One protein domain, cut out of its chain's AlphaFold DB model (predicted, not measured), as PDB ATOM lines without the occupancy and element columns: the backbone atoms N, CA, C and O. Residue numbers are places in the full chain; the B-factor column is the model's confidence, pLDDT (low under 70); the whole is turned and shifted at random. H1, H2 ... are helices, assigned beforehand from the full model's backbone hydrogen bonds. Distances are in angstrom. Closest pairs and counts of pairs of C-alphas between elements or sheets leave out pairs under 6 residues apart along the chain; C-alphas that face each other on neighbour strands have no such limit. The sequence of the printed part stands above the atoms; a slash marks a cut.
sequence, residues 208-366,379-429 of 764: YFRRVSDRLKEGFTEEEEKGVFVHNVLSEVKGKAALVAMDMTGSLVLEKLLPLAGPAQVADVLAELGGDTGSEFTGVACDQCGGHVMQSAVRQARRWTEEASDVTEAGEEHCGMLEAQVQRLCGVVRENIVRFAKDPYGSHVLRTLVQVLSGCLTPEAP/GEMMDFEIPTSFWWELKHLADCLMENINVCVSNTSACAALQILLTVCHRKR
ATOM      1  N   TYR A 208     -71.305 200.898 -10.488       95.00
ATOM      2  CA  TYR A 208     -69.866 200.647 -10.501       95.00
ATOM      3  C   TYR A 208     -69.419 200.002 -11.818       95.00
ATOM      4  O   TYR A 208     -68.601 200.587 -12.528       95.00
ATOM      5  N   PHE A 209     -70.026 198.882 -12.224       94.50
ATOM      6  CA  PHE A 209     -69.655 198.210 -13.476       94.50
ATOM      7  C   PHE A 209     -69.930 199.059 -14.725       94.50
ATOM      8  O   PHE A 209     -69.202 198.955 -15.711       94.50
ATOM      9  N   ARG A 210     -70.912 199.968 -14.696       93.38
ATOM     10  CA  ARG A 210     -71.092 200.945 -15.780       93.38
ATOM     11  C   ARG A 210     -69.875 201.867 -15.922       93.38
ATOM     12  O   ARG A 210     -69.376 202.009 -17.033       93.38
ATOM     13  N   ARG A 211     -69.363 202.416 -14.812       94.31
ATOM     14  CA  ARG A 211     -68.147 203.251 -14.812       94.31
ATOM     15  C   ARG A 211     -66.922 202.469 -15.281       94.31
ATOM     16  O   ARG A 211     -66.153 202.978 -16.089       94.31
ATOM     17  N   VAL A 212     -66.786 201.214 -14.847       94.06
ATOM     18  CA  VAL A 212     -65.736 200.304 -15.339       94.06
ATOM     19  C   VAL A 212     -65.842 200.120 -16.856       94.06
ATOM     20  O   VAL A 212     -64.841 200.209 -17.562       94.06
ATOM     21  N   SER A 213     -67.052 199.909 -17.382       92.44
ATOM     22  CA  SER A 213     -67.284 199.760 -18.825       92.44
ATOM     23  C   SER A 213     -66.882 200.998 -19.621       92.44
ATOM     24  O   SER A 213     -66.382 200.862 -20.737       92.44
ATOM     25  N   ASP A 214     -67.123 202.190 -19.076       92.56
ATOM     26  CA  ASP A 214     -66.758 203.449 -19.719       92.56
ATOM     27  C   ASP A 214     -65.239 203.655 -19.699       92.56
ATOM     28  O   ASP A 214     -64.666 203.910 -20.758       92.56
ATOM     29  N   ARG A 215     -64.563 203.364 -18.577       93.69
ATOM     30  CA  ARG A 215     -63.092 203.375 -18.514       93.69
ATOM     31  C   ARG A 215     -62.456 202.404 -19.517       93.69
ATOM     32  O   ARG A 215     -61.522 202.764 -20.222       93.69
ATOM     33  N   LEU A 216     -63.014 201.199 -19.666       91.00
ATOM     34  CA  LEU A 216     -62.554 200.221 -20.666       91.00
ATOM     35  C   LEU A 216     -62.716 200.699 -22.120       91.00
ATOM     36  O   LEU A 216     -62.034 200.180 -23.000       91.00
ATOM     37  N   LYS A 217     -63.632 201.636 -22.406       89.94
ATOM     38  CA  LYS A 217     -63.782 202.221 -23.753       89.94
ATOM     39  C   LYS A 217     -62.760 203.320 -24.023       89.94
ATOM     40  O   LYS A 217     -62.392 203.498 -25.178       89.94
ATOM     41  N   GLU A 218     -62.357 204.056 -22.992       90.06
ATOM     42  CA  GLU A 218     -61.325 205.095 -23.093       90.06
ATOM     43  C   GLU A 218     -59.945 204.491 -23.376       90.06
ATOM     44  O   GLU A 218     -59.162 205.079 -24.118       90.06
ATOM     45  N   GLY A 219     -59.686 203.290 -22.849       87.38
ATOM     46  CA  GLY A 219     -58.399 202.607 -22.972       87.38
ATOM     47  C   GLY A 219     -57.399 203.039 -21.897       87.38
ATOM     48  O   GLY A 219     -57.701 203.868 -21.039       87.38
ATOM     49  N   PHE A 220     -56.206 202.444 -21.940       88.88
ATOM     50  CA  PHE A 220     -55.117 202.684 -20.988       88.88
ATOM     51  C   PHE A 220     -53.882 203.170 -21.741       88.88
ATOM     52  O   PHE A 220     -53.630 202.714 -22.859       88.88
ATOM     53  N   THR A 221     -53.137 204.099 -21.144       87.31
ATOM     54  CA  THR A 221     -51.877 204.600 -21.712       87.31
ATOM     55  C   THR A 221     -50.687 203.746 -21.291       87.31
ATOM     56  O   THR A 221     -49.782 203.558 -22.096       87.31
ATOM     57  N   GLU A 222     -50.728 203.190 -20.076       89.81
ATOM     58  CA  GLU A 222     -49.667 202.370 -19.484       89.81
ATOM     59  C   GLU A 222     -50.173 200.954 -19.160       89.81
ATOM     60  O   GLU A 222     -51.306 200.771 -18.700       89.81
ATOM     61  N   GLU A 223     -49.328 199.937 -19.362       85.75
ATOM     62  CA  GLU A 223     -49.690 198.532 -19.098       85.75
ATOM     63  C   GLU A 223     -49.788 198.240 -17.588       85.75
ATOM     64  O   GLU A 223     -50.644 197.465 -17.160       85.75
ATOM     65  N   GLU A 224     -48.990 198.922 -16.759       88.31
ATOM     66  CA  GLU A 224     -49.074 198.831 -15.295       88.31
ATOM     67  C   GLU A 224     -50.413 199.363 -14.767       88.31
ATOM     68  O   GLU A 224     -51.066 198.719 -13.943       88.31
ATOM     69  N   GLU A 225     -50.876 200.505 -15.294       90.88
ATOM     70  CA  GLU A 225     -52.174 201.093 -14.937       90.88
ATOM     71  C   GLU A 225     -53.314 200.119 -15.260       90.88
ATOM     72  O   GLU A 225     -54.218 199.897 -14.449       90.88
ATOM     73  N   LYS A 226     -53.243 199.495 -16.440       90.81
ATOM     74  CA  LYS A 226     -54.186 198.463 -16.866       90.81
ATOM     75  C   LYS A 226     -54.163 197.258 -15.923       90.81
ATOM     76  O   LYS A 226     -55.234 196.795 -15.532       90.81
ATOM     77  N   GLY A 227     -52.984 196.769 -15.537       89.69
ATOM     78  CA  GLY A 227     -52.838 195.648 -14.603       89.69
ATOM     79  C   GLY A 227     -53.485 195.925 -13.243       89.69
ATOM     80  O   GLY A 227     -54.304 195.133 -12.769       89.69
ATOM     81  N   VAL A 228     -53.202 197.095 -12.657       92.12
ATOM     82  CA  VAL A 228     -53.795 197.541 -11.382       92.12
ATOM     83  C   VAL A 228     -55.313 197.685 -11.500       92.12
ATOM     84  O   VAL A 228     -56.057 197.236 -10.626       92.12
ATOM     85  N   PHE A 229     -55.795 198.267 -12.599       94.56
ATOM     86  CA  PHE A 229     -57.225 198.408 -12.849       94.56
ATOM     87  C   PHE A 229     -57.930 197.048 -12.922       94.56
ATOM     88  O   PHE A 229     -58.952 196.850 -12.263       94.56
ATOM     89  N   VAL A 230     -57.386 196.102 -13.693       94.19
ATOM     90  CA  VAL A 230     -57.962 194.757 -13.833       94.19
ATOM     91  C   VAL A 230     -57.977 194.034 -12.489       94.19
ATOM     92  O   VAL A 230     -59.015 193.483 -12.125       94.19
ATOM     93  N   HIS A 231     -56.880 194.089 -11.727       93.50
ATOM     94  CA  HIS A 231     -56.809 193.494 -10.393       93.50
ATOM     95  C   HIS A 231     -57.916 194.031  -9.477       93.50
ATOM     96  O   HIS A 231     -58.718 193.250  -8.974       93.50
ATOM     97  N   ASN A 232     -58.038 195.358  -9.354       95.19
ATOM     98  CA  ASN A 232     -59.037 195.994  -8.490       95.19
ATOM     99  C   ASN A 232     -60.474 195.613  -8.868       95.19
ATOM    100  O   ASN A 232     -61.310 195.359  -8.001       95.19
ATOM    101  N   VAL A 233     -60.778 195.559 -10.169       95.25
ATOM    102  CA  VAL A 233     -62.121 195.183 -10.616       95.25
ATOM    103  C   VAL A 233     -62.407 193.710 -10.340       95.25
ATOM    104  O   VAL A 233     -63.509 193.396  -9.897       95.25
ATOM    105  N   LEU A 234     -61.449 192.808 -10.568       94.62
ATOM    106  CA  LEU A 234     -61.638 191.381 -10.293       94.62
ATOM    107  C   LEU A 234     -61.719 191.085  -8.789       94.62
ATOM    108  O   LEU A 234     -62.521 190.245  -8.390       94.62
ATOM    109  N   SER A 235     -61.002 191.830  -7.942       93.81
ATOM    110  CA  SER A 235     -61.180 191.763  -6.486       93.81
ATOM    111  C   SER A 235     -62.590 192.165  -6.052       93.81
ATOM    112  O   SER A 235     -63.139 191.553  -5.145       93.81
ATOM    113  N   GLU A 236     -63.210 193.143  -6.718       93.31
ATOM    114  CA  GLU A 236     -64.607 193.520  -6.460       93.31
ATOM    115  C   GLU A 236     -65.601 192.473  -6.990       93.31
ATOM    116  O   GLU A 236     -66.721 192.374  -6.499       93.31
ATOM    117  N   VAL A 237     -65.231 191.680  -7.998       93.19
ATOM    118  CA  VAL A 237     -66.064 190.574  -8.509       93.19
ATOM    119  C   VAL A 237     -66.062 189.384  -7.540       93.19
ATOM    120  O   VAL A 237     -67.051 188.641  -7.504       93.19
ATOM    121  N   LYS A 238     -65.006 189.252  -6.726       91.69
ATOM    122  CA  LYS A 238     -64.796 188.144  -5.793       91.69
ATOM    123  C   LYS A 238     -65.996 187.903  -4.879       91.69
ATOM    124  O   LYS A 238     -66.501 188.814  -4.226       91.69
ATOM    125  N   GLY A 239     -66.478 186.663  -4.839       89.31
ATOM    126  CA  GLY A 239     -67.616 186.244  -4.011       89.31
ATOM    127  C   GLY A 239     -68.996 186.622  -4.571       89.31
ATOM    128  O   GLY A 239     -70.017 186.235  -4.004       89.31
ATOM    129  N   LYS A 240     -69.054 187.338  -5.701       92.69
ATOM    130  CA  LYS A 240     -70.290 187.621  -6.453       92.69
ATOM    131  C   LYS A 240     -70.158 187.362  -7.957       92.69
ATOM    132  O   LYS A 240     -71.019 187.799  -8.724       92.69
ATOM    133  N   ALA A 241     -69.137 186.614  -8.387       93.06
ATOM    134  CA  ALA A 241     -68.834 186.359  -9.796       93.06
ATOM    135  C   ALA A 241     -70.034 185.840 -10.596       93.06
ATOM    136  O   ALA A 241     -70.343 186.386 -11.657       93.06
ATOM    137  N   ALA A 242     -70.770 184.855 -10.071       92.94
ATOM    138  CA  ALA A 242     -71.945 184.299 -10.742       92.94
ATOM    139  C   ALA A 242     -73.044 185.358 -10.975       92.94
ATOM    140  O   ALA A 242     -73.627 185.426 -12.060       92.94
ATOM    141  N   LEU A 243     -73.292 186.237  -9.995       93.69
ATOM    142  CA  LEU A 243     -74.265 187.330 -10.121       93.69
ATOM    143  C   LEU A 243     -73.828 188.361 -11.163       93.69
ATOM    144  O   LEU A 243     -74.657 188.836 -11.937       93.69
ATOM    145  N   VAL A 244     -72.534 188.690 -11.194       94.62
ATOM    146  CA  VAL A 244     -71.968 189.631 -12.168       94.62
ATOM    147  C   VAL A 244     -72.004 189.052 -13.579       94.62
ATOM    148  O   VAL A 244     -72.411 189.746 -14.508       94.62
ATOM    149  N   ALA A 245     -71.659 187.776 -13.745       95.38
ATOM    150  CA  ALA A 245     -71.659 187.110 -15.042       95.38
ATOM    151  C   ALA A 245     -73.063 186.949 -15.642       95.38
ATOM    152  O   ALA A 245     -73.213 186.991 -16.861       95.38
ATOM    153  N   MET A 246     -74.092 186.786 -14.806       94.19
ATOM    154  CA  MET A 246     -75.488 186.665 -15.244       94.19
ATOM    155  C   MET A 246     -76.225 188.015 -15.350       94.19
ATOM    156  O   MET A 246     -77.378 188.052 -15.789       94.19
ATOM    157  N   ASP A 247     -75.591 189.129 -14.972       94.50
ATOM    158  CA  ASP A 247     -76.131 190.476 -15.170       94.50
ATOM    159  C   ASP A 247     -75.769 191.041 -16.553       94.50
ATOM    160  O   ASP A 247     -74.666 190.856 -17.050       94.50
ATOM    161  N   MET A 248     -76.677 191.809 -17.162       91.31
ATOM    162  CA  MET A 248     -76.474 192.371 -18.505       91.31
ATOM    163  C   MET A 248     -75.325 193.388 -18.581       91.31
ATOM    164  O   MET A 248     -74.685 193.508 -19.623       91.31
ATOM    165  N   THR A 249     -75.090 194.165 -17.521       91.75
ATOM    166  CA  THR A 249     -73.991 195.144 -17.483       91.75
ATOM    167  C   THR A 249     -72.705 194.462 -17.036       91.75
ATOM    168  O   THR A 249     -71.662 194.666 -17.656       91.75
ATOM    169  N   GLY A 250     -72.798 193.632 -15.994       93.62
ATOM    170  CA  GLY A 250     -71.673 192.873 -15.452       93.62
ATOM    171  C   GLY A 250     -71.035 191.935 -16.478       93.62
ATOM    172  O   GLY A 250     -69.817 191.965 -16.648       93.62
ATOM    173  N   SER A 251     -71.839 191.183 -17.240       94.62
ATOM    174  CA  SER A 251     -71.334 190.229 -18.233       94.62
ATOM    175  C   SER A 251     -70.506 190.914 -19.317       94.62
ATOM    176  O   SER A 251     -69.391 190.490 -19.596       94.62
ATOM    177  N   LEU A 252     -70.993 192.036 -19.856       93.50
ATOM    178  CA  LEU A 252     -70.294 192.808 -20.888       93.50
ATOM    179  C   LEU A 252     -68.963 193.378 -20.394       93.50
ATOM    180  O   LEU A 252     -68.048 193.590 -21.189       93.50
ATOM    181  N   VAL A 253     -68.875 193.686 -19.100       94.56
ATOM    182  CA  VAL A 253     -67.640 194.149 -18.470       94.56
ATOM    183  C   VAL A 253     -66.670 192.985 -18.306       94.56
ATOM    184  O   VAL A 253     -65.532 193.102 -18.752       94.56
ATOM    185  N   LEU A 254     -67.121 191.847 -17.772       95.69
ATOM    186  CA  LEU A 254     -66.292 190.646 -17.633       95.69
ATOM    187  C   LEU A 254     -65.779 190.137 -18.985       95.69
ATOM    188  O   LEU A 254     -64.591 189.863 -19.118       95.69
ATOM    189  N   GLU A 255     -66.626 190.090 -20.013       95.25
ATOM    190  CA  GLU A 255     -66.233 189.684 -21.369       95.25
ATOM    191  C   GLU A 255     -65.075 190.525 -21.924       95.25
ATOM    192  O   GLU A 255     -64.231 189.987 -22.639       95.25
ATOM    193  N   LYS A 256     -65.022 191.822 -21.582       93.69
ATOM    194  CA  LYS A 256     -63.951 192.747 -21.979       93.69
ATOM    195  C   LYS A 256     -62.735 192.712 -21.056       93.69
ATOM    196  O   LYS A 256     -61.645 193.019 -21.522       93.69
ATOM    197  N   LEU A 257     -62.914 192.381 -19.777       94.38
ATOM    198  CA  LEU A 257     -61.831 192.307 -18.792       94.38
ATOM    199  C   LEU A 257     -61.014 191.028 -18.919       94.38
ATOM    200  O   LEU A 257     -59.798 191.084 -18.805       94.38
ATOM    201  N   LEU A 258     -61.657 189.887 -19.178       94.56
ATOM    202  CA  LEU A 258     -60.989 188.583 -19.229       94.56
ATOM    203  C   LEU A 258     -59.832 188.522 -20.249       94.56
ATOM    204  O   LEU A 258     -58.788 187.979 -19.903       94.56
ATOM    205  N   PRO A 259     -59.927 189.115 -21.459       92.50
ATOM    206  CA  PRO A 259     -58.786 189.216 -22.372       92.50
ATOM    207  C   PRO A 259     -57.633 190.102 -21.877       92.50
ATOM    208  O   PRO A 259     -56.529 189.993 -22.403       92.50
ATOM    209  N   LEU A 260     -57.892 191.004 -20.924       92.19
ATOM    210  CA  LEU A 260     -56.899 191.907 -20.334       92.19
ATOM    211  C   LEU A 260     -56.270 191.330 -19.057       92.19
ATOM    212  O   LEU A 260     -55.259 191.858 -18.608       92.19
ATOM    213  N   ALA A 261     -56.868 190.287 -18.480       91.69
ATOM    214  CA  ALA A 261     -56.421 189.644 -17.251       91.69
ATOM    215  C   ALA A 261     -55.291 188.632 -17.500       91.69
ATOM    216  O   ALA A 261     -55.158 188.085 -18.602       91.69
ATOM    217  N   GLY A 262     -54.484 188.373 -16.469       89.81
ATOM    218  CA  GLY A 262     -53.524 187.265 -16.461       89.81
ATOM    219  C   GLY A 262     -54.235 185.901 -16.395       89.81
ATOM    220  O   GLY A 262     -55.345 185.836 -15.854       89.81
ATOM    221  N   PRO A 263     -53.655 184.810 -16.929       89.12
ATOM    222  CA  PRO A 263     -54.298 183.492 -16.901       89.12
ATOM    223  C   PRO A 263     -54.658 182.993 -15.486       89.12
ATOM    224  O   PRO A 263     -55.758 182.467 -15.314       89.12
ATOM    225  N   ALA A 264     -53.842 183.279 -14.469       89.12
ATOM    226  CA  ALA A 264     -54.143 183.060 -13.050       89.12
ATOM    227  C   ALA A 264     -55.454 183.729 -12.607       89.12
ATOM    228  O   ALA A 264     -56.345 183.093 -12.050       89.12
ATOM    229  N   GLN A 265     -55.629 185.011 -12.938       92.81
ATOM    230  CA  GLN A 265     -56.846 185.756 -12.605       92.81
ATOM    231  C   GLN A 265     -58.071 185.194 -13.342       92.81
ATOM    232  O   GLN A 265     -59.184 185.206 -12.817       92.81
ATOM    233  N   VAL A 266     -57.890 184.686 -14.566       94.19
ATOM    234  CA  VAL A 266     -58.958 183.983 -15.291       94.19
ATOM    235  C   VAL A 266     -59.291 182.652 -14.610       94.19
ATOM    236  O   VAL A 266     -60.470 182.296 -14.532       94.19
ATOM    237  N   ALA A 267     -58.286 181.934 -14.102       93.19
ATOM    238  CA  ALA A 267     -58.478 180.717 -13.322       93.19
ATOM    239  C   ALA A 267     -59.301 180.993 -12.057       93.19
ATOM    240  O   ALA A 267     -60.242 180.249 -11.784       93.19
ATOM    241  N   ASP A 268     -59.010 182.082 -11.343       93.38
ATOM    242  CA  ASP A 268     -59.759 182.504 -10.153       93.38
ATOM    243  C   ASP A 268     -61.221 182.811 -10.486       93.38
ATOM    244  O   ASP A 268     -62.135 182.305  -9.834       93.38
ATOM    245  N   VAL A 269     -61.469 183.570 -11.561       95.06
ATOM    246  CA  VAL A 269     -62.839 183.853 -12.010       95.06
ATOM    247  C   VAL A 269     -63.570 182.559 -12.367       95.06
ATOM    248  O   VAL A 269     -64.722 182.382 -11.980       95.06
ATOM    249  N   LEU A 270     -62.928 181.627 -13.077       95.25
ATOM    250  CA  LEU A 270     -63.535 180.329 -13.384       95.25
ATOM    251  C   LEU A 270     -63.781 179.488 -12.125       95.25
ATOM    252  O   LEU A 270     -64.805 178.811 -12.066       95.25
ATOM    253  N   ALA A 271     -62.893 179.554 -11.129       94.44
ATOM    254  CA  ALA A 271     -63.083 178.903  -9.837       94.44
ATOM    255  C   ALA A 271     -64.367 179.399  -9.168       94.44
ATOM    256  O   ALA A 271     -65.217 178.603  -8.778       94.44
ATOM    257  N   GLU A 272     -64.545 180.718  -9.108       94.06
ATOM    258  CA  GLU A 272     -65.721 181.325  -8.493       94.06
ATOM    259  C   GLU A 272     -67.010 181.068  -9.275       94.06
ATOM    260  O   GLU A 272     -68.063 180.877  -8.675       94.06
ATOM    261  N   LEU A 273     -66.950 181.038 -10.610       94.62
ATOM    262  CA  LEU A 273     -68.112 180.707 -11.444       94.62
ATOM    263  C   LEU A 273     -68.513 179.228 -11.353       94.62
ATOM    264  O   LEU A 273     -69.658 178.889 -11.658       94.62
ATOM    265  N   GLY A 274     -67.576 178.349 -10.995       89.31
ATOM    266  CA  GLY A 274     -67.833 176.928 -10.774       89.31
ATOM    267  C   GLY A 274     -68.286 176.599  -9.351       89.31
ATOM    268  O   GLY A 274     -68.987 175.602  -9.157       89.31
ATOM    269  N   GLY A 275     -67.898 177.418  -8.370       89.06
ATOM    270  CA  GLY A 275     -67.949 177.068  -6.950       89.06
ATOM    271  C   GLY A 275     -66.984 175.923  -6.605       89.06
ATOM    272  O   GLY A 275     -66.276 175.405  -7.472       89.06
ATOM    273  N   ASP A 276     -66.995 175.467  -5.351       81.31
ATOM    274  CA  ASP A 276     -66.033 174.469  -4.841       81.31
ATOM    275  C   ASP A 276     -66.027 173.149  -5.633       81.31
ATOM    276  O   ASP A 276     -65.002 172.483  -5.769       81.31
ATOM    277  N   THR A 277     -67.187 172.762  -6.169       80.38
ATOM    278  CA  THR A 277     -67.404 171.477  -6.855       80.38
ATOM    279  C   THR A 277     -67.569 171.602  -8.370       80.38
ATOM    280  O   THR A 277     -67.716 170.587  -9.048       80.38
ATOM    281  N   GLY A 278     -67.594 172.816  -8.930       86.56
ATOM    282  CA  GLY A 278     -67.957 173.051 -10.336       86.56
ATOM    283  C   GLY A 278     -69.465 172.977 -10.627       86.56
ATOM    284  O   GLY A 278     -69.885 173.191 -11.767       86.56
ATOM    285  N   SER A 279     -70.303 172.685  -9.626       86.69
ATOM    286  CA  SER A 279     -71.753 172.496  -9.801       86.69
ATOM    287  C   SER A 279     -72.480 173.729 -10.359       86.69
ATOM    288  O   SER A 279     -73.492 173.586 -11.055       86.69
ATOM    289  N   GLU A 280     -71.940 174.934 -10.149       91.62
ATOM    290  CA  GLU A 280     -72.537 176.186 -10.628       91.62
ATOM    291  C   GLU A 280     -72.292 176.452 -12.118       91.62
ATOM    292  O   GLU A 280     -73.077 177.170 -12.754       91.62
ATOM    293  N   PHE A 281     -71.297 175.793 -12.732       95.31
ATOM    294  CA  PHE A 281     -70.972 175.985 -14.148       95.31
ATOM    295  C   PHE A 281     -72.177 175.761 -15.057       95.31
ATOM    296  O   PHE A 281     -72.363 176.493 -16.027       95.31
ATOM    297  N   THR A 282     -73.027 174.777 -14.750       95.25
ATOM    298  CA  THR A 282     -74.222 174.498 -15.557       95.25
ATOM    299  C   THR A 282     -75.203 175.673 -15.549       95.25
ATOM    300  O   THR A 282     -75.807 175.973 -16.581       95.25
ATOM    301  N   GLY A 283     -75.362 176.342 -14.404       94.25
ATOM    302  CA  GLY A 283     -76.236 177.504 -14.258       94.25
ATOM    303  C   GLY A 283     -75.717 178.706 -15.040       94.25
ATOM    304  O   GLY A 283     -76.466 179.295 -15.817       94.25
ATOM    305  N   VAL A 284     -74.426 179.016 -14.889       95.50
ATOM    306  CA  VAL A 284     -73.785 180.162 -15.550       95.50
ATOM    307  C   VAL A 284     -73.661 179.938 -17.061       95.50
ATOM    308  O   VAL A 284     -74.026 180.805 -17.850       95.50
ATOM    309  N   ALA A 285     -73.194 178.768 -17.498       96.69
ATOM    310  CA  ALA A 285     -72.933 178.489 -18.910       96.69
ATOM    311  C   ALA A 285     -74.205 178.405 -19.774       96.69
ATOM    312  O   ALA A 285     -74.145 178.687 -20.972       96.69
ATOM    313  N   CYS A 286     -75.341 178.022 -19.183       95.50
ATOM    314  CA  CYS A 286     -76.644 177.987 -19.857       95.50
ATOM    315  C   CYS A 286     -77.436 179.301 -19.693       95.50
ATOM    316  O   CYS A 286     -78.592 179.385 -20.110       95.50
ATOM    317  N   ASP A 287     -76.851 180.328 -19.071       95.81
ATOM    318  CA  ASP A 287     -77.462 181.652 -18.963       95.81
ATOM    319  C   ASP A 287     -77.150 182.519 -20.195       95.81
ATOM    320  O   ASP A 287     -76.090 182.408 -20.815       95.81
ATOM    321  N   GLN A 288     -78.075 183.420 -20.541       93.75
ATOM    322  CA  GLN A 288     -77.953 184.283 -21.717       93.75
ATOM    323  C   GLN A 288     -76.773 185.259 -21.670       93.75
ATOM    324  O   GLN A 288     -76.298 185.675 -22.723       93.75
ATOM    325  N   CYS A 289     -76.350 185.652 -20.469       95.31
ATOM    326  CA  CYS A 289     -75.225 186.540 -20.210       95.31
ATOM    327  C   CYS A 289     -74.019 185.707 -19.766       95.31
ATOM    328  O   CYS A 289     -72.939 185.814 -20.352       95.31
ATOM    329  N   GLY A 290     -74.237 184.788 -18.818       95.81
ATOM    330  CA  GLY A 290     -73.179 183.941 -18.268       95.81
ATOM    331  C   GLY A 290     -72.491 183.066 -19.319       95.81
ATOM    332  O   GLY A 290     -71.267 182.944 -19.313       95.81
ATOM    333  N   GLY A 291     -73.229 182.537 -20.301       95.56
ATOM    334  CA  GLY A 291     -72.658 181.735 -21.384       95.56
ATOM    335  C   GLY A 291     -71.659 182.501 -22.259       95.56
ATOM    336  O   GLY A 291     -70.741 181.896 -22.815       95.56
ATOM    337  N   HIS A 292     -71.789 183.825 -22.382       95.69
ATOM    338  CA  HIS A 292     -70.805 184.652 -23.086       95.69
ATOM    339  C   HIS A 292     -69.540 184.875 -22.249       95.69
ATOM    340  O   HIS A 292     -68.435 184.718 -22.771       95.69
ATOM    341  N   VAL A 293     -69.691 185.118 -20.944       97.00
ATOM    342  CA  VAL A 293     -68.563 185.214 -20.001       97.00
ATOM    343  C   VAL A 293     -67.766 183.909 -19.978       97.00
ATOM    344  O   VAL A 293     -66.548 183.937 -20.128       97.00
ATOM    345  N   MET A 294     -68.450 182.761 -19.906       96.94
ATOM    346  CA  MET A 294     -67.813 181.440 -19.949       96.94
ATOM    347  C   MET A 294     -67.022 181.221 -21.243       96.94
ATOM    348  O   MET A 294     -65.906 180.712 -21.203       96.94
ATOM    349  N   GLN A 295     -67.560 181.626 -22.399       96.00
ATOM    350  CA  GLN A 295     -66.817 181.547 -23.661       96.00
ATOM    351  C   GLN A 295     -65.574 182.442 -23.650       96.00
ATOM    352  O   GLN A 295     -64.515 181.986 -24.077       96.00
ATOM    353  N   SER A 296     -65.687 183.683 -23.161       95.44
ATOM    354  CA  SER A 296     -64.558 184.621 -23.085       95.44
ATOM    355  C   SER A 296     -63.459 184.109 -22.148       95.44
ATOM    356  O   SER A 296     -62.286 184.131 -22.523       95.44
ATOM    357  N   ALA A 297     -63.832 183.558 -20.987       95.69
ATOM    358  CA  ALA A 297     -62.899 182.989 -20.013       95.69
ATOM    359  C   ALA A 297     -62.175 181.758 -20.576       95.69
ATOM    360  O   ALA A 297     -60.949 181.723 -20.630       95.69
ATOM    361  N   VAL A 298     -62.925 180.776 -21.091       95.12
ATOM    362  CA  VAL A 298     -62.353 179.531 -21.634       95.12
ATOM    363  C   VAL A 298     -61.446 179.810 -22.838       95.12
ATOM    364  O   VAL A 298     -60.423 179.150 -23.002       95.12
ATOM    365  N   ARG A 299     -61.749 180.831 -23.654       94.44
ATOM    366  CA  ARG A 299     -60.879 181.273 -24.764       94.44
ATOM    367  C   ARG A 299     -59.496 181.744 -24.310       94.44
ATOM    368  O   ARG A 299     -58.568 181.665 -25.117       94.44
ATOM    369  N   GLN A 300     -59.336 182.205 -23.068       92.69
ATOM    370  CA  GLN A 300     -58.032 182.639 -22.555       92.69
ATOM    371  C   GLN A 300     -57.080 181.474 -22.284       92.69
ATOM    372  O   GLN A 300     -55.877 181.697 -22.247       92.69
ATOM    373  N   ALA A 301     -57.566 180.227 -22.239       90.00
ATOM    374  CA  ALA A 301     -56.713 179.042 -22.127       90.00
ATOM    375  C   ALA A 301     -55.724 178.878 -23.299       90.00
ATOM    376  O   ALA A 301     -54.798 178.081 -23.216       90.00
ATOM    377  N   ARG A 302     -55.864 179.656 -24.383       88.69
ATOM    378  CA  ARG A 302     -54.840 179.747 -25.439       88.69
ATOM    379  C   ARG A 302     -53.520 180.376 -24.984       88.69
ATOM    380  O   ARG A 302     -52.517 180.202 -25.661       88.69
ATOM    381  N   ARG A 303     -53.555 181.143 -23.892       84.38
ATOM    382  CA  ARG A 303     -52.425 181.883 -23.312       84.38
ATOM    383  C   ARG A 303     -51.711 181.074 -22.228       84.38
ATOM    384  O   ARG A 303     -50.927 181.622 -21.471       84.38
ATOM    385  N   TRP A 304     -51.994 179.773 -22.163       72.31
ATOM    386  CA  TRP A 304     -51.454 178.852 -21.168       72.31
ATOM    387  C   TRP A 304     -49.931 178.901 -21.033       72.31
ATOM    388  O   TRP A 304     -49.397 178.787 -19.942       72.31
ATOM    389  N   THR A 305     -49.225 179.069 -22.150       65.38
ATOM    390  CA  THR A 305     -47.761 179.089 -22.184       65.38
ATOM    391  C   THR A 305     -47.155 180.455 -21.863       65.38
ATOM    392  O   THR A 305     -45.955 180.519 -21.624       65.38
ATOM    393  N   GLU A 306     -47.940 181.542 -21.835       61.88
ATOM    394  CA  GLU A 306     -47.420 182.883 -21.515       61.88
ATOM    395  C   GLU A 306     -46.907 182.940 -20.063       61.88
ATOM    396  O   GLU A 306     -45.869 183.543 -19.806       61.88
ATOM    397  N   GLU A 307     -47.540 182.212 -19.140       50.41
ATOM    398  CA  GLU A 307     -47.101 182.090 -17.739       50.41
ATOM    399  C   GLU A 307     -45.895 181.158 -17.540       50.41
ATOM    400  O   GLU A 307     -45.216 181.251 -16.523       50.41
ATOM    401  N   ALA A 308     -45.575 180.301 -18.515       45.47
ATOM    402  CA  ALA A 308     -44.404 179.423 -18.447       45.47
ATOM    403  C   ALA A 308     -43.089 180.148 -18.795       45.47
ATOM    404  O   ALA A 308     -42.007 179.590 -18.616       45.47
ATOM    405  N   SER A 309     -43.171 181.372 -19.335       44.34
ATOM    406  CA  SER A 309     -42.003 182.154 -19.761       44.34
ATOM    407  C   SER A 309     -41.424 183.072 -18.676       44.34
ATOM    408  O   SER A 309     -40.246 183.426 -18.759       44.34
ATOM    409  N   ASP A 310     -42.193 183.372 -17.622       41.12
ATOM    410  CA  ASP A 310     -41.690 184.034 -16.417       41.12
ATOM    411  C   ASP A 310     -41.163 182.969 -15.448       41.12
ATOM    412  O   ASP A 310     -41.907 182.373 -14.672       41.12
ATOM    413  N   VAL A 311     -39.853 182.709 -15.523       36.44
ATOM    414  CA  VAL A 311     -39.115 181.752 -14.683       36.44
ATOM    415  C   VAL A 311     -39.140 182.203 -13.214       36.44
ATOM    416  O   VAL A 311     -38.186 182.772 -12.689       36.44
ATOM    417  N   THR A 312     -40.257 181.959 -12.540       42.69
ATOM    418  CA  THR A 312     -40.408 181.992 -11.085       42.69
ATOM    419  C   THR A 312     -41.148 180.721 -10.676       42.69
ATOM    420  O   THR A 312     -42.037 180.279 -11.399       42.69
ATOM    421  N   GLU A 313     -40.813 180.120  -9.530       43.78
ATOM    422  CA  GLU A 313     -41.479 178.895  -9.039       43.78
ATOM    423  C   GLU A 313     -43.011 179.055  -8.892       43.78
ATOM    424  O   GLU A 313     -43.744 178.071  -8.911       43.78
ATOM    425  N   ALA A 314     -43.517 180.293  -8.837       43.41
ATOM    426  CA  ALA A 314     -44.946 180.598  -8.850       43.41
ATOM    427  C   ALA A 314     -45.614 180.420 -10.234       43.41
ATOM    428  O   ALA A 314     -46.810 180.143 -10.288       43.41
ATOM    429  N   GLY A 315     -44.891 180.556 -11.351       40.28
ATOM    430  CA  GLY A 315     -45.454 180.466 -12.709       40.28
ATOM    431  C   GLY A 315     -45.934 179.060 -13.092       40.28
ATOM    432  O   GLY A 315     -46.964 178.918 -13.752       40.28
ATOM    433  N   GLU A 316     -45.255 178.008 -12.614       41.03
ATOM    434  CA  GLU A 316     -45.651 176.611 -12.863       41.03
ATOM    435  C   GLU A 316     -46.935 176.216 -12.107       41.03
ATOM    436  O   GLU A 316     -47.796 175.536 -12.675       41.03
ATOM    437  N   GLU A 317     -47.115 176.683 -10.863       48.19
ATOM    438  CA  GLU A 317     -48.345 176.452 -10.088       48.19
ATOM    439  C   GLU A 317     -49.557 177.172 -10.699       48.19
ATOM    440  O   GLU A 317     -50.650 176.600 -10.763       48.19
ATOM    441  N   HIS A 318     -49.366 178.409 -11.172       49.00
ATOM    442  CA  HIS A 318     -50.445 179.250 -11.699       49.00
ATOM    443  C   HIS A 318     -50.888 178.864 -13.101       49.00
ATOM    444  O   HIS A 318     -52.097 178.927 -13.342       49.00
ATOM    445  N   CYS A 319     -49.961 178.365 -13.939       51.97
ATOM    446  CA  CYS A 319     -50.314 177.663 -15.165       51.97
ATOM    447  C   CYS A 319     -51.365 176.628 -14.780       51.97
ATOM    448  O   CYS A 319     -52.540 176.867 -15.032       51.97
ATOM    449  N   GLY A 320     -51.001 175.584 -14.016       69.12
ATOM    450  CA  GLY A 320     -51.856 174.444 -13.646       69.12
ATOM    451  C   GLY A 320     -53.301 174.769 -13.222       69.12
ATOM    452  O   GLY A 320     -54.217 173.989 -13.510       69.12
ATOM    453  N   MET A 321     -53.548 175.932 -12.612       83.81
ATOM    454  CA  MET A 321     -54.880 176.344 -12.170       83.81
ATOM    455  C   MET A 321     -55.885 176.512 -13.318       83.81
ATOM    456  O   MET A 321     -57.002 175.998 -13.209       83.81
ATOM    457  N   LEU A 322     -55.533 177.183 -14.422       89.31
ATOM    458  CA  LEU A 322     -56.496 177.428 -15.510       89.31
ATOM    459  C   LEU A 322     -56.852 176.122 -16.274       89.31
ATOM    460  O   LEU A 322     -58.000 175.945 -16.680       89.31
ATOM    461  N   GLU A 323     -55.939 175.151 -16.386       91.06
ATOM    462  CA  GLU A 323     -56.141 173.834 -17.015       91.06
ATOM    463  C   GLU A 323     -57.041 173.031 -16.112       91.06
ATOM    464  O   GLU A 323     -58.034 172.497 -16.596       91.06
ATOM    465  N   ALA A 324     -56.775 173.044 -14.804       91.38
ATOM    466  CA  ALA A 324     -57.630 172.402 -13.823       91.38
ATOM    467  C   ALA A 324     -59.067 172.950 -13.880       91.38
ATOM    468  O   ALA A 324     -60.019 172.170 -13.821       91.38
ATOM    469  N   GLN A 325     -59.262 174.265 -14.058       93.38
ATOM    470  CA  GLN A 325     -60.604 174.834 -14.240       93.38
ATOM    471  C   GLN A 325     -61.258 174.410 -15.559       93.38
ATOM    472  O   GLN A 325     -62.437 174.051 -15.577       93.38
ATOM    473  N   VAL A 326     -60.516 174.413 -16.669       94.94
ATOM    474  CA  VAL A 326     -61.034 173.966 -17.972       94.94
ATOM    475  C   VAL A 326     -61.376 172.472 -17.947       94.94
ATOM    476  O   VAL A 326     -62.407 172.072 -18.492       94.94
ATOM    477  N   GLN A 327     -60.571 171.647 -17.277       94.81
ATOM    478  CA  GLN A 327     -60.839 170.227 -17.047       94.81
ATOM    479  C   GLN A 327     -62.084 170.025 -16.184       94.81
ATOM    480  O   GLN A 327     -62.939 169.219 -16.547       94.81
ATOM    481  N   ARG A 328     -62.235 170.786 -15.089       95.25
ATOM    482  CA  ARG A 328     -63.448 170.764 -14.254       95.25
ATOM    483  C   ARG A 328     -64.692 171.104 -15.068       95.25
ATOM    484  O   ARG A 328     -65.659 170.343 -15.051       95.25
ATOM    485  N   LEU A 329     -64.651 172.192 -15.840       96.56
ATOM    486  CA  LEU A 329     -65.738 172.553 -16.748       96.56
ATOM    487  C   LEU A 329     -66.019 171.427 -17.751       96.56
ATOM    488  O   LEU A 329     -67.180 171.097 -17.988       96.56
ATOM    489  N   CYS A 330     -64.981 170.813 -18.325       97.12
ATOM    490  CA  CYS A 330     -65.143 169.689 -19.243       97.12
ATOM    491  C   CYS A 330     -65.826 168.490 -18.577       97.12
ATOM    492  O   CYS A 330     -66.744 167.923 -19.168       97.12
ATOM    493  N   GLY A 331     -65.456 168.151 -17.339       96.56
ATOM    494  CA  GLY A 331     -66.124 167.123 -16.539       96.56
ATOM    495  C   GLY A 331     -67.623 167.395 -16.387       96.56
ATOM    496  O   GLY A 331     -68.440 166.566 -16.787       96.56
ATOM    497  N   VAL A 332     -67.989 168.602 -15.941       96.25
ATOM    498  CA  VAL A 332     -69.397 169.013 -15.772       96.25
ATOM    499  C   VAL A 332     -70.167 168.985 -17.095       96.25
ATOM    500  O   VAL A 332     -71.315 168.531 -17.149       96.25
ATOM    501  N   VAL A 333     -69.537 169.435 -18.186       96.94
ATOM    502  CA  VAL A 333     -70.120 169.389 -19.535       96.94
ATOM    503  C   VAL A 333     -70.323 167.947 -19.998       96.94
ATOM    504  O   VAL A 333     -71.351 167.667 -20.611       96.94
ATOM    505  N   ARG A 334     -69.395 167.023 -19.711       96.69
ATOM    506  CA  ARG A 334     -69.535 165.597 -20.052       96.69
ATOM    507  C   ARG A 334     -70.686 164.948 -19.286       96.69
ATOM    508  O   ARG A 334     -71.514 164.286 -19.907       96.69
ATOM    509  N   GLU A 335     -70.792 165.200 -17.985       95.75
ATOM    510  CA  GLU A 335     -71.891 164.695 -17.146       95.75
ATOM    511  C   GLU A 335     -73.262 165.221 -17.598       95.75
ATOM    512  O   GLU A 335     -74.263 164.507 -17.547       95.75
ATOM    513  N   ASN A 336     -73.309 166.454 -18.111       95.75
ATOM    514  CA  ASN A 336     -74.537 167.133 -18.527       95.75
ATOM    515  C   ASN A 336     -74.625 167.346 -20.049       95.75
ATOM    516  O   ASN A 336     -75.285 168.283 -20.515       95.75
ATOM    517  N   ILE A 337     -73.994 166.476 -20.847       96.38
ATOM    518  CA  ILE A 337     -73.754 166.724 -22.280       96.38
ATOM    519  C   ILE A 337     -75.035 166.998 -23.072       96.38
ATOM    520  O   ILE A 337     -75.075 167.907 -23.901       96.38
ATOM    521  N   VAL A 338     -76.121 166.278 -22.776       96.38
ATOM    522  CA  VAL A 338     -77.421 166.453 -23.443       96.38
ATOM    523  C   VAL A 338     -78.022 167.829 -23.152       96.38
ATOM    524  O   VAL A 338     -78.614 168.437 -24.046       96.38
ATOM    525  N   ARG A 339     -77.869 168.329 -21.919       95.81
ATOM    526  CA  ARG A 339     -78.355 169.653 -21.516       95.81
ATOM    527  C   ARG A 339     -77.572 170.736 -22.246       95.81
ATOM    528  O   ARG A 339     -78.184 171.534 -22.948       95.81
ATOM    529  N   PHE A 340     -76.243 170.707 -22.157       97.12
ATOM    530  CA  PHE A 340     -75.382 171.680 -22.834       97.12
ATOM    531  C   PHE A 340     -75.583 171.667 -24.351       97.12
ATOM    532  O   PHE A 340     -75.700 172.721 -24.964       97.12
ATOM    533  N   ALA A 341     -75.677 170.491 -24.972       95.69
ATOM    534  CA  ALA A 341     -75.829 170.384 -26.420       95.69
ATOM    535  C   ALA A 341     -77.163 170.961 -26.928       95.69
ATOM    536  O   ALA A 341     -77.197 171.570 -27.999       95.69
ATOM    537  N   LYS A 342     -78.258 170.789 -26.173       95.44
ATOM    538  CA  LYS A 342     -79.587 171.309 -26.538       95.44
ATOM    539  C   LYS A 342     -79.786 172.778 -26.160       95.44
ATOM    540  O   LYS A 342     -80.603 173.446 -26.794       95.44
ATOM    541  N   ASP A 343     -79.074 173.266 -25.147       95.56
ATOM    542  CA  ASP A 343     -79.223 174.627 -24.639       95.56
ATOM    543  C   ASP A 343     -78.715 175.682 -25.649       95.56
ATOM    544  O   ASP A 343     -77.636 175.520 -26.239       95.56
ATOM    545  N   PRO A 344     -79.463 176.775 -25.889       92.44
ATOM    546  CA  PRO A 344     -79.066 177.806 -26.844       92.44
ATOM    547  C   PRO A 344     -77.760 178.520 -26.476       92.44
ATOM    548  O   PRO A 344     -77.083 178.964 -27.396       92.44
ATOM    549  N   TYR A 345     -77.384 178.605 -25.197       94.81
ATOM    550  CA  TYR A 345     -76.157 179.262 -24.729       94.81
ATOM    551  C   TYR A 345     -75.079 178.237 -24.364       94.81
ATOM    552  O   TYR A 345     -73.948 178.324 -24.850       94.81
ATOM    553  N   GLY A 346     -75.456 177.187 -23.633       96.38
ATOM    554  CA  GLY A 346     -74.577 176.084 -23.255       96.38
ATOM    555  C   GLY A 346     -73.946 175.396 -24.467       96.38
ATOM    556  O   GLY A 346     -72.772 175.031 -24.432       96.38
ATOM    557  N   SER A 347     -74.656 175.311 -25.598       95.81
ATOM    558  CA  SER A 347     -74.100 174.704 -26.814       95.81
ATOM    559  C   SER A 347     -72.982 175.540 -27.441       95.81
ATOM    560  O   SER A 347     -72.132 174.992 -28.146       95.81
ATOM    561  N   HIS A 348     -72.957 176.855 -27.208       95.62
ATOM    562  CA  HIS A 348     -71.856 177.727 -27.619       95.62
ATOM    563  C   HIS A 348     -70.642 177.586 -26.692       95.62
ATOM    564  O   HIS A 348     -69.509 177.567 -27.181       95.62
ATOM    565  N   VAL A 349     -70.868 177.392 -25.387       97.25
ATOM    566  CA  VAL A 349     -69.807 177.049 -24.425       97.25
ATOM    567  C   VAL A 349     -69.182 175.701 -24.786       97.25
ATOM    568  O   VAL A 349     -67.970 175.630 -24.957       97.25
ATOM    569  N   LEU A 350     -69.994 174.668 -25.044       97.56
ATOM    570  CA  LEU A 350     -69.533 173.357 -25.516       97.56
ATOM    571  C   LEU A 350     -68.693 173.463 -26.802       97.56
ATOM    572  O   LEU A 350     -67.621 172.874 -26.900       97.56
ATOM    573  N   ARG A 351     -69.152 174.236 -27.795       96.50
ATOM    574  CA  ARG A 351     -68.407 174.457 -29.049       96.50
ATOM    575  C   ARG A 351     -67.066 175.154 -28.815       96.50
ATOM    576  O   ARG A 351     -66.083 174.793 -29.458       96.50
ATOM    577  N   THR A 352     -67.026 176.127 -27.910       96.62
ATOM    578  CA  THR A 352     -65.795 176.837 -27.538       96.62
ATOM    579  C   THR A 352     -64.842 175.922 -26.780       96.62
ATOM    580  O   THR A 352     -63.655 175.901 -27.084       96.62
ATOM    581  N   LEU A 353     -65.360 175.092 -25.875       97.25
ATOM    582  CA  LEU A 353     -64.579 174.088 -25.163       97.25
ATOM    583  C   LEU A 353     -63.941 173.082 -26.135       97.25
ATOM    584  O   LEU A 353     -62.742 172.852 -26.068       97.25
ATOM    585  N   VAL A 354     -64.698 172.558 -27.109       97.12
ATOM    586  CA  VAL A 354     -64.158 171.676 -28.167       97.12
ATOM    587  C   VAL A 354     -63.026 172.352 -28.952       97.12
ATOM    588  O   VAL A 354     -62.026 171.709 -29.263       97.12
ATOM    589  N   GLN A 355     -63.170 173.641 -29.272       95.50
ATOM    590  CA  GLN A 355     -62.135 174.427 -29.949       95.50
ATOM    591  C   GLN A 355     -60.872 174.573 -29.090       95.50
ATOM    592  O   GLN A 355     -59.771 174.265 -29.551       95.50
ATOM    593  N   VAL A 356     -61.035 174.958 -27.824       95.06
ATOM    594  CA  VAL A 356     -59.922 175.160 -26.891       95.06
ATOM    595  C   VAL A 356     -59.165 173.865 -26.618       95.06
ATOM    596  O   VAL A 356     -57.953 173.824 -26.806       95.06
ATOM    597  N   LEU A 357     -59.874 172.778 -26.303       95.88
ATOM    598  CA  LEU A 357     -59.268 171.465 -26.056       95.88
ATOM    599  C   LEU A 357     -58.546 170.887 -27.285       95.88
ATOM    600  O   LEU A 357     -57.770 169.944 -27.166       95.88
ATOM    601  N   SER A 358     -58.820 171.415 -28.482       94.12
ATOM    602  CA  SER A 358     -58.146 171.012 -29.719       94.12
ATOM    603  C   SER A 358     -56.923 171.858 -30.080       94.12
ATOM    604  O   SER A 358     -56.195 171.475 -30.993       94.12
ATOM    605  N   GLY A 359     -56.699 172.994 -29.409       92.56
ATOM    606  CA  GLY A 359     -55.649 173.946 -29.787       92.56
ATOM    607  C   GLY A 359     -55.976 174.747 -31.053       92.56
ATOM    608  O   GLY A 359     -55.067 175.120 -31.794       92.56
ATOM    609  N   CYS A 360     -57.268 174.961 -31.347       90.31
ATOM    610  CA  CYS A 360     -57.747 175.694 -32.526       90.31
ATOM    611  C   CYS A 360     -58.943 176.584 -32.193       90.31
ATOM    612  O   CYS A 360     -60.041 176.078 -31.962       90.31
ATOM    613  N   LEU A 361     -58.791 177.903 -32.287       88.56
ATOM    614  CA  LEU A 361     -59.877 178.857 -32.046       88.56
ATOM    615  C   LEU A 361     -60.339 179.549 -33.326       88.56
ATOM    616  O   LEU A 361     -59.544 179.916 -34.190       88.56
ATOM    617  N   THR A 362     -61.649 179.789 -33.420       81.38
ATOM    618  CA  THR A 362     -62.187 180.716 -34.427       81.38
ATOM    619  C   THR A 362     -62.047 182.156 -33.910       81.38
ATOM    620  O   THR A 362     -62.523 182.421 -32.795       81.38
ATOM    621  N   PRO A 363     -61.439 183.085 -34.678       69.19
ATOM    622  CA  PRO A 363     -61.329 184.489 -34.294       69.19
ATOM    623  C   PRO A 363     -62.699 185.088 -33.980       69.19
ATOM    624  O   PRO A 363     -63.689 184.791 -34.656       69.19
ATOM    625  N   GLU A 364     -62.768 185.938 -32.959       61.03
ATOM    626  CA  GLU A 364     -63.963 186.747 -32.730       61.03
ATOM    627  C   GLU A 364     -64.047 187.806 -33.826       61.03
ATOM    628  O   GLU A 364     -63.096 188.550 -34.051       61.03
ATOM    629  N   ALA A 365     -65.171 187.874 -34.542       44.09
ATOM    630  CA  ALA A 365     -65.413 188.986 -35.450       44.09
ATOM    631  C   ALA A 365     -65.720 190.231 -34.598       44.09
ATOM    632  O   ALA A 365     -66.752 190.239 -33.919       44.09
ATOM    633  N   PRO A 366     -64.886 191.287 -34.618       33.81
ATOM    634  CA  PRO A 366     -65.162 192.485 -33.842       33.81
ATOM    635  C   PRO A 366     -66.416 193.174 -34.399       33.81
ATOM    636  O   PRO A 366     -66.424 193.658 -35.527       33.81
ATOM    637  N   GLY A 379     -62.717 180.071 -42.103       47.03
ATOM    638  CA  GLY A 379     -62.266 181.080 -41.170       47.03
ATOM    639  C   GLY A 379     -60.831 180.716 -40.850       47.03
ATOM    640  O   GLY A 379     -60.556 179.547 -40.572       47.03
ATOM    641  N   GLU A 380     -59.928 181.683 -40.957       62.00
ATOM    642  CA  GLU A 380     -58.568 181.534 -40.460       62.00
ATOM    643  C   GLU A 380     -58.677 181.112 -38.993       62.00
ATOM    644  O   GLU A 380     -59.066 181.903 -38.141       62.00
ATOM    645  N   MET A 381     -58.471 179.824 -38.713       77.31
ATOM    646  CA  MET A 381     -58.438 179.321 -37.345       77.31
ATOM    647  C   MET A 381     -57.050 179.605 -36.799       77.31
ATOM    648  O   MET A 381     -56.055 179.335 -37.476       77.31
ATOM    649  N   MET A 382     -56.996 180.145 -35.588       83.44
ATOM    650  CA  MET A 382     -55.734 180.361 -34.899       83.44
ATOM    651  C   MET A 382     -55.374 179.100 -34.131       83.44
ATOM    652  O   MET A 382     -56.159 178.626 -33.305       83.44
ATOM    653  N   ASP A 383     -54.200 178.568 -34.437       88.62
ATOM    654  CA  ASP A 383     -53.636 177.411 -33.763       88.62
ATOM    655  C   ASP A 383     -52.777 177.867 -32.581       88.62
ATOM    656  O   ASP A 383     -52.118 178.900 -32.660       88.62
ATOM    657  N   PHE A 384     -52.780 177.086 -31.507       89.62
ATOM    658  CA  PHE A 384     -51.939 177.301 -30.331       89.62
ATOM    659  C   PHE A 384     -51.595 175.956 -29.675       89.62
ATOM    660  O   PHE A 384     -52.190 174.923 -30.008       89.62
ATOM    661  N   GLU A 385     -50.603 175.959 -28.790       87.81
ATOM    662  CA  GLU A 385     -50.149 174.769 -28.068       87.81
ATOM    663  C   GLU A 385     -51.072 174.440 -26.893       87.81
ATOM    664  O   GLU A 385     -51.658 175.331 -26.284       87.81
ATOM    665  N   ILE A 386     -51.230 173.150 -26.589       89.31
ATOM    666  CA  ILE A 386     -52.140 172.678 -25.538       89.31
ATOM    667  C   ILE A 386     -51.480 171.618 -24.647       89.31
ATOM    668  O   ILE A 386     -50.709 170.800 -25.161       89.31
ATOM    669  N   PRO A 387     -51.840 171.558 -23.351       89.69
ATOM    670  CA  PRO A 387     -51.411 170.492 -22.450       89.69
ATOM    671  C   PRO A 387     -51.882 169.101 -22.895       89.69
ATOM    672  O   PRO A 387     -52.934 168.946 -23.523       89.69
ATOM    673  N   THR A 388     -51.145 168.054 -22.506       90.12
ATOM    674  CA  THR A 388     -51.493 166.649 -22.803       90.12
ATOM    675  C   THR A 388     -52.878 166.266 -22.274       90.12
ATOM    676  O   THR A 388     -53.589 165.479 -22.901       90.12
ATOM    677  N   SER A 389     -53.305 166.838 -21.149       92.12
ATOM    678  CA  SER A 389     -54.626 166.588 -20.572       92.12
ATOM    679  C   SER A 389     -55.776 166.976 -21.512       92.12
ATOM    680  O   SER A 389     -56.753 166.231 -21.631       92.12
ATOM    681  N   PHE A 390     -55.642 168.077 -22.261       94.31
ATOM    682  CA  PHE A 390     -56.665 168.558 -23.189       94.31
ATOM    683  C   PHE A 390     -56.904 167.565 -24.331       94.31
ATOM    684  O   PHE A 390     -58.039 167.383 -24.780       94.31
ATOM    685  N   TRP A 391     -55.866 166.831 -24.748       91.94
ATOM    686  CA  TRP A 391     -56.001 165.763 -25.740       91.94
ATOM    687  C   TRP A 391     -56.914 164.634 -25.261       91.94
ATOM    688  O   TRP A 391     -57.685 164.077 -26.058       91.94
ATOM    689  N   TRP A 392     -56.821 164.273 -23.982       94.06
ATOM    690  CA  TRP A 392     -57.667 163.251 -23.374       94.06
ATOM    691  C   TRP A 392     -59.085 163.768 -23.169       94.06
ATOM    692  O   TRP A 392     -60.026 163.111 -23.615       94.06
ATOM    693  N   GLU A 393     -59.247 164.977 -22.637       96.25
ATOM    694  CA  GLU A 393     -60.565 165.593 -22.458       96.25
ATOM    695  C   GLU A 393     -61.324 165.743 -23.783       96.25
ATOM    696  O   GLU A 393     -62.490 165.356 -23.867       96.25
ATOM    697  N   LEU A 394     -60.665 166.167 -24.869       96.69
ATOM    698  CA  LEU A 394     -61.294 166.222 -26.194       96.69
ATOM    699  C   LEU A 394     -61.754 164.839 -26.673       96.69
ATOM    700  O   LEU A 394     -62.798 164.722 -27.314       96.69
ATOM    701  N   LYS A 395     -60.974 163.787 -26.392       95.50
ATOM    702  CA  LYS A 395     -61.341 162.411 -26.757       95.50
ATOM    703  C   LYS A 395     -62.574 161.963 -25.973       95.50
ATOM    704  O   LYS A 395     -63.514 161.468 -26.586       95.50
ATOM    705  N   HIS A 396     -62.584 162.163 -24.657       96.50
ATOM    706  CA  HIS A 396     -63.710 161.794 -23.800       96.50
ATOM    707  C   HIS A 396     -64.975 162.566 -24.167       96.50
ATOM    708  O   HIS A 396     -66.039 161.972 -24.308       96.50
ATOM    709  N   LEU A 397     -64.856 163.870 -24.417       97.19
ATOM    710  CA  LEU A 397     -65.971 164.702 -24.857       97.19
ATOM    711  C   LEU A 397     -66.524 164.241 -26.215       97.19
ATOM    712  O   LEU A 397     -67.738 164.214 -26.417       97.19
ATOM    713  N   ALA A 398     -65.645 163.837 -27.138       97.38
ATOM    714  CA  ALA A 398     -66.039 163.266 -28.421       97.38
ATOM    715  C   ALA A 398     -66.784 161.930 -28.261       97.38
ATOM    716  O   ALA A 398     -67.807 161.733 -28.915       97.38
ATOM    717  N   ASP A 399     -66.300 161.034 -27.397       97.06
ATOM    718  CA  ASP A 399     -66.970 159.762 -27.115       97.06
ATOM    719  C   ASP A 399     -68.360 160.010 -26.466       97.06
ATOM    720  O   ASP A 399     -69.348 159.472 -26.965       97.06
ATOM    721  N   CYS A 400     -68.497 160.938 -25.502       96.94
ATOM    722  CA  CYS A 400     -69.796 161.318 -24.909       96.94
ATOM    723  C   CYS A 400     -70.801 161.877 -25.938       96.94
ATOM    724  O   CYS A 400     -71.997 161.569 -25.891       96.94
ATOM    725  N   LEU A 401     -70.340 162.707 -26.882       96.56
ATOM    726  CA  LEU A 401     -71.186 163.222 -27.966       96.56
ATOM    727  C   LEU A 401     -71.635 162.110 -28.921       96.56
ATOM    728  O   LEU A 401     -72.768 162.133 -29.398       96.56
ATOM    729  N   MET A 402     -70.767 161.132 -29.188       96.62
ATOM    730  CA  MET A 402     -71.090 159.979 -30.030       96.62
ATOM    731  C   MET A 402     -72.054 159.002 -29.352       96.62
ATOM    732  O   MET A 402     -72.935 158.472 -30.025       96.62
ATOM    733  N   GLU A 403     -71.942 158.790 -28.041       96.56
ATOM    734  CA  GLU A 403     -72.919 158.023 -27.252       96.56
ATOM    735  C   GLU A 403     -74.312 158.668 -27.300       96.56
ATOM    736  O   GLU A 403     -75.325 157.974 -27.366       96.56
ATOM    737  N   ASN A 404     -74.359 160.001 -27.367       96.12
ATOM    738  CA  ASN A 404     -75.581 160.801 -27.467       96.12
ATOM    739  C   ASN A 404     -75.849 161.301 -28.900       96.12
ATOM    740  O   ASN A 404     -76.440 162.368 -29.110       96.12
ATOM    741  N   ILE A 405     -75.421 160.549 -29.918       95.69
ATOM    742  CA  ILE A 405     -75.541 160.968 -31.322       95.69
ATOM    743  C   ILE A 405     -76.994 161.199 -31.759       95.69
ATOM    744  O   ILE A 405     -77.265 162.105 -32.545       95.69
ATOM    745  N   ASN A 406     -77.949 160.450 -31.206       93.94
ATOM    746  CA  ASN A 406     -79.380 160.636 -31.451       93.94
ATOM    747  C   ASN A 406     -79.854 162.053 -31.085       93.94
ATOM    748  O   ASN A 406     -80.662 162.648 -31.798       93.94
ATOM    749  N   VAL A 407     -79.331 162.620 -29.993       93.31
ATOM    750  CA  VAL A 407     -79.588 164.010 -29.598       93.31
ATOM    751  C   VAL A 407     -78.930 164.974 -30.577       93.31
ATOM    752  O   VAL A 407     -79.542 165.966 -30.966       93.31
ATOM    753  N   CYS A 408     -77.701 164.672 -30.989       91.25
ATOM    754  CA  CYS A 408     -76.941 165.533 -31.885       91.25
ATOM    755  C   CYS A 408     -77.556 165.639 -33.284       91.25
ATOM    756  O   CYS A 408     -77.516 166.711 -33.872       91.25
ATOM    757  N   VAL A 409     -78.150 164.560 -33.793       90.00
ATOM    758  CA  VAL A 409     -78.844 164.534 -35.092       90.00
ATOM    759  C   VAL A 409     -80.250 165.148 -34.978       90.00
ATOM    760  O   VAL A 409     -80.712 165.844 -35.866       90.00
ATOM    761  N   SER A 410     -80.941 164.992 -33.844       88.00
ATOM    762  CA  SER A 410     -82.310 165.526 -33.688       88.00
ATOM    763  C   SER A 410     -82.401 167.012 -33.308       88.00
ATOM    764  O   SER A 410     -83.498 167.573 -33.303       88.00
ATOM    765  N   ASN A 411     -81.291 167.668 -32.953       92.19
ATOM    766  CA  ASN A 411     -81.292 169.049 -32.467       92.19
ATOM    767  C   ASN A 411     -80.261 169.922 -33.196       92.19
ATOM    768  O   ASN A 411     -79.071 169.619 -33.219       92.19
ATOM    769  N   THR A 412     -80.705 171.069 -33.718       90.88
ATOM    770  CA  THR A 412     -79.870 171.995 -34.501       90.88
ATOM    771  C   THR A 412     -78.642 172.516 -33.740       90.88
ATOM    772  O   THR A 412     -77.566 172.642 -34.327       90.88
ATOM    773  N   SER A 413     -78.769 172.813 -32.444       89.81
ATOM    774  CA  SER A 413     -77.660 173.313 -31.616       89.81
ATOM    775  C   SER A 413     -76.630 172.221 -31.333       89.81
ATOM    776  O   SER A 413     -75.426 172.458 -31.454       89.81
ATOM    777  N   ALA A 414     -77.103 171.012 -31.027       92.44
ATOM    778  CA  ALA A 414     -76.255 169.855 -30.767       92.44
ATOM    779  C   ALA A 414     -75.518 169.396 -32.040       92.44
ATOM    780  O   ALA A 414     -74.320 169.113 -32.013       92.44
ATOM    781  N   CYS A 415     -76.202 169.433 -33.185       93.06
ATOM    782  CA  CYS A 415     -75.641 169.172 -34.506       93.06
ATOM    783  C   CYS A 415     -74.442 170.085 -34.816       93.06
ATOM    784  O   CYS A 415     -73.404 169.635 -35.311       93.06
ATOM    785  N   ALA A 416     -74.536 171.369 -34.460       93.12
ATOM    786  CA  ALA A 416     -73.437 172.313 -34.635       93.12
ATOM    787  C   ALA A 416     -72.207 171.965 -33.773       93.12
ATOM    788  O   ALA A 416     -71.082 172.237 -34.198       93.12
ATOM    789  N   ALA A 417     -72.380 171.342 -32.601       94.12
ATOM    790  CA  ALA A 417     -71.256 170.864 -31.793       94.12
ATOM    791  C   ALA A 417     -70.488 169.734 -32.500       94.12
ATOM    792  O   ALA A 417     -69.260 169.794 -32.573       94.12
ATOM    793  N   LEU A 418     -71.190 168.774 -33.120       94.81
ATOM    794  CA  LEU A 418     -70.554 167.737 -33.945       94.81
ATOM    795  C   LEU A 418     -69.826 168.322 -35.161       94.81
ATOM    796  O   LEU A 418     -68.727 167.878 -35.488       94.81
ATOM    797  N   GLN A 419     -70.399 169.332 -35.821       95.38
ATOM    798  CA  GLN A 419     -69.747 169.986 -36.961       95.38
ATOM    799  C   GLN A 419     -68.420 170.650 -36.558       95.38
ATOM    800  O   GLN A 419     -67.417 170.504 -37.263       95.38
ATOM    801  N   ILE A 420     -68.392 171.347 -35.415       95.19
ATOM    802  CA  ILE A 420     -67.162 171.945 -34.878       95.19
ATOM    803  C   ILE A 420     -66.163 170.856 -34.489       95.19
ATOM    804  O   ILE A 420     -65.006 170.943 -34.897       95.19
ATOM    805  N   LEU A 421     -66.610 169.802 -33.799       96.00
ATOM    806  CA  LEU A 421     -65.765 168.671 -33.417       96.00
ATOM    807  C   LEU A 421     -65.091 168.021 -34.634       96.00
ATOM    808  O   LEU A 421     -63.881 167.807 -34.623       96.00
ATOM    809  N   LEU A 422     -65.845 167.750 -35.704       95.94
ATOM    810  CA  LEU A 422     -65.295 167.195 -36.943       95.94
ATOM    811  C   LEU A 422     -64.278 168.135 -37.593       95.94
ATOM    812  O   LEU A 422     -63.236 167.668 -38.053       95.94
ATOM    813  N   THR A 423     -64.562 169.440 -37.599       94.50
ATOM    814  CA  THR A 423     -63.687 170.463 -38.188       94.50
ATOM    815  C   THR A 423     -62.348 170.539 -37.460       94.50
ATOM    816  O   THR A 423     -61.299 170.451 -38.100       94.50
ATOM    817  N   VAL A 424     -62.360 170.629 -36.126       94.00
ATOM    818  CA  VAL A 424     -61.117 170.700 -35.344       94.00
ATOM    819  C   VAL A 424     -60.364 169.372 -35.352       94.00
ATOM    820  O   VAL A 424     -59.144 169.349 -35.515       94.00
ATOM    821  N   CYS A 425     -61.078 168.241 -35.284       94.75
ATOM    822  CA  CYS A 425     -60.444 166.929 -35.364       94.75
ATOM    823  C   CYS A 425     -59.822 166.693 -36.740       94.75
ATOM    824  O   CYS A 425     -58.776 166.067 -36.817       94.75
ATOM    825  N   HIS A 426     -60.415 167.172 -37.835       93.50
ATOM    826  CA  HIS A 426     -59.790 167.042 -39.152       93.50
ATOM    827  C   HIS A 426     -58.418 167.732 -39.196       93.50
ATOM    828  O   HIS A 426     -57.470 167.160 -39.730       93.50
ATOM    829  N   ARG A 427     -58.309 168.918 -38.583       91.25
ATOM    830  CA  ARG A 427     -57.084 169.726 -38.548       91.25
ATOM    831  C   ARG A 427     -56.022 169.178 -37.587       91.25
ATOM    832  O   ARG A 427     -54.858 169.111 -37.963       91.25
ATOM    833  N   LYS A 428     -56.406 168.785 -36.367       92.12
ATOM    834  CA  LYS A 428     -55.461 168.434 -35.283       92.12
ATOM    835  C   LYS A 428     -55.435 166.949 -34.909       92.12
ATOM    836  O   LYS A 428     -54.449 166.471 -34.358       92.12
ATOM    837  N   ARG A 429     -56.502 166.190 -35.194       92.94
ATOM    838  CA  ARG A 429     -56.671 164.773 -34.794       92.94
ATOM    839  C   ARG A 429     -57.295 163.904 -35.902       92.94
ATOM    840  O   ARG A 429     -58.382 163.343 -35.709       92.94
TER     841      ARG A 429
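What this domain is: This is residues 208 to 366 and 379 to 429 of the 764 residues of the protein "Nucleolar protein 9" of Anabarilius grahami (UniProt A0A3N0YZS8). The chain is wound in stacked turns, a solenoid of helices in two rows: H4, H7, H10 and H13 lie side by side running the same way, and H2, H5, H8 and H11 make the other row, running against them. The short helices H3, H6, H9 and H12 join the rows at one edge, H1 packs on H4 at one end of the stack, and residues 309 to 314 stick out. The 210 printed residues hold thirteen named helices, H1 to H13 in order, and no named strand; the class is all helix. The whole is compact, with a radius of gyration of the C-alphas of 16.8 A and spans of 50 by 38 by 35 A.

Where its parts are: The longest helix, H8, residues 313 to 335, runs 34.5 A from C-alpha 313 at (-41.479, 178.895, -9.039). Before it come H1, residues 208 to 218, with C-alpha 208 at (-69.866, 200.647, -10.501); H2, 223 to 237, 21.1 A; H3, 241 to 245; H4, 248 to 260, 19.7 A; H5, 263 to 274, 16.2 A; H6, 281 to 285; and H7, 290 to 303, 21.5 A. After it come H9, 337 to 342; H10, 346 to 358, 18.4 A; H11, 388 to 403, 23.5 A; H12, 405 to 410; and H13, 412 to 428, 24.7 A, ending with C-alpha 428 at (-55.461, 168.434, -35.283).

How they stand to each other: H8 touches H5, C-alphas of Ala 267 and Leu 322 closest at 4.4 A, and with residues 327 to 334 alone H11, Arg 334 to Leu 397, 6.0 A. H7 and H8 form a helical hairpin at a steep tilt of 43 degrees. H7, the hub, touches six helices, among them H4 at 1 degree, closest C-alphas Glu 255 and Val 293, 5.2 A, and H10 at 5 degrees, Gln 295 and Val 349, 5.5 A. H10 touches H13 at 6 degrees, Arg 351 and Ala 417, 5.3 A. H2, H4, H5, H7, H8, H10, H11 and H13 are an up and down bundle, each running against the one before it. H1 touches H4, Ser 213 and Val 253, 5.6 A. H3 touches H5, H6 touches H8, and H9 only just touches H12, with 3 pairs of C-alphas within 8 A. H1 and H13 are apart. Every O i to N i+4 pair is within hydrogen-bond range in H1, H2, H3, H5, H6, H9, H10, H12 and H13, against 5 of 9 in H4, 6 of 10 in H7, 15 of 19 in H8 and 11 of 12 in H11.

The domain as a whole: The two farthest C-alphas, of Thr 221 and Asn 406, are 52.8 A apart. Residues 367 to 378 are not printed, and C-alphas 366 and 379 are 13.9 A apart across this cut, in the link from H10 to H11; beside it residues 360 to 361 pair antiparallel with 382 to 383. Of the links printed whole, none is long. The mean pLDDT of the printed part is 88.5, and residues 305 to 320, 363 to 366 and 379 to 380 are under 70.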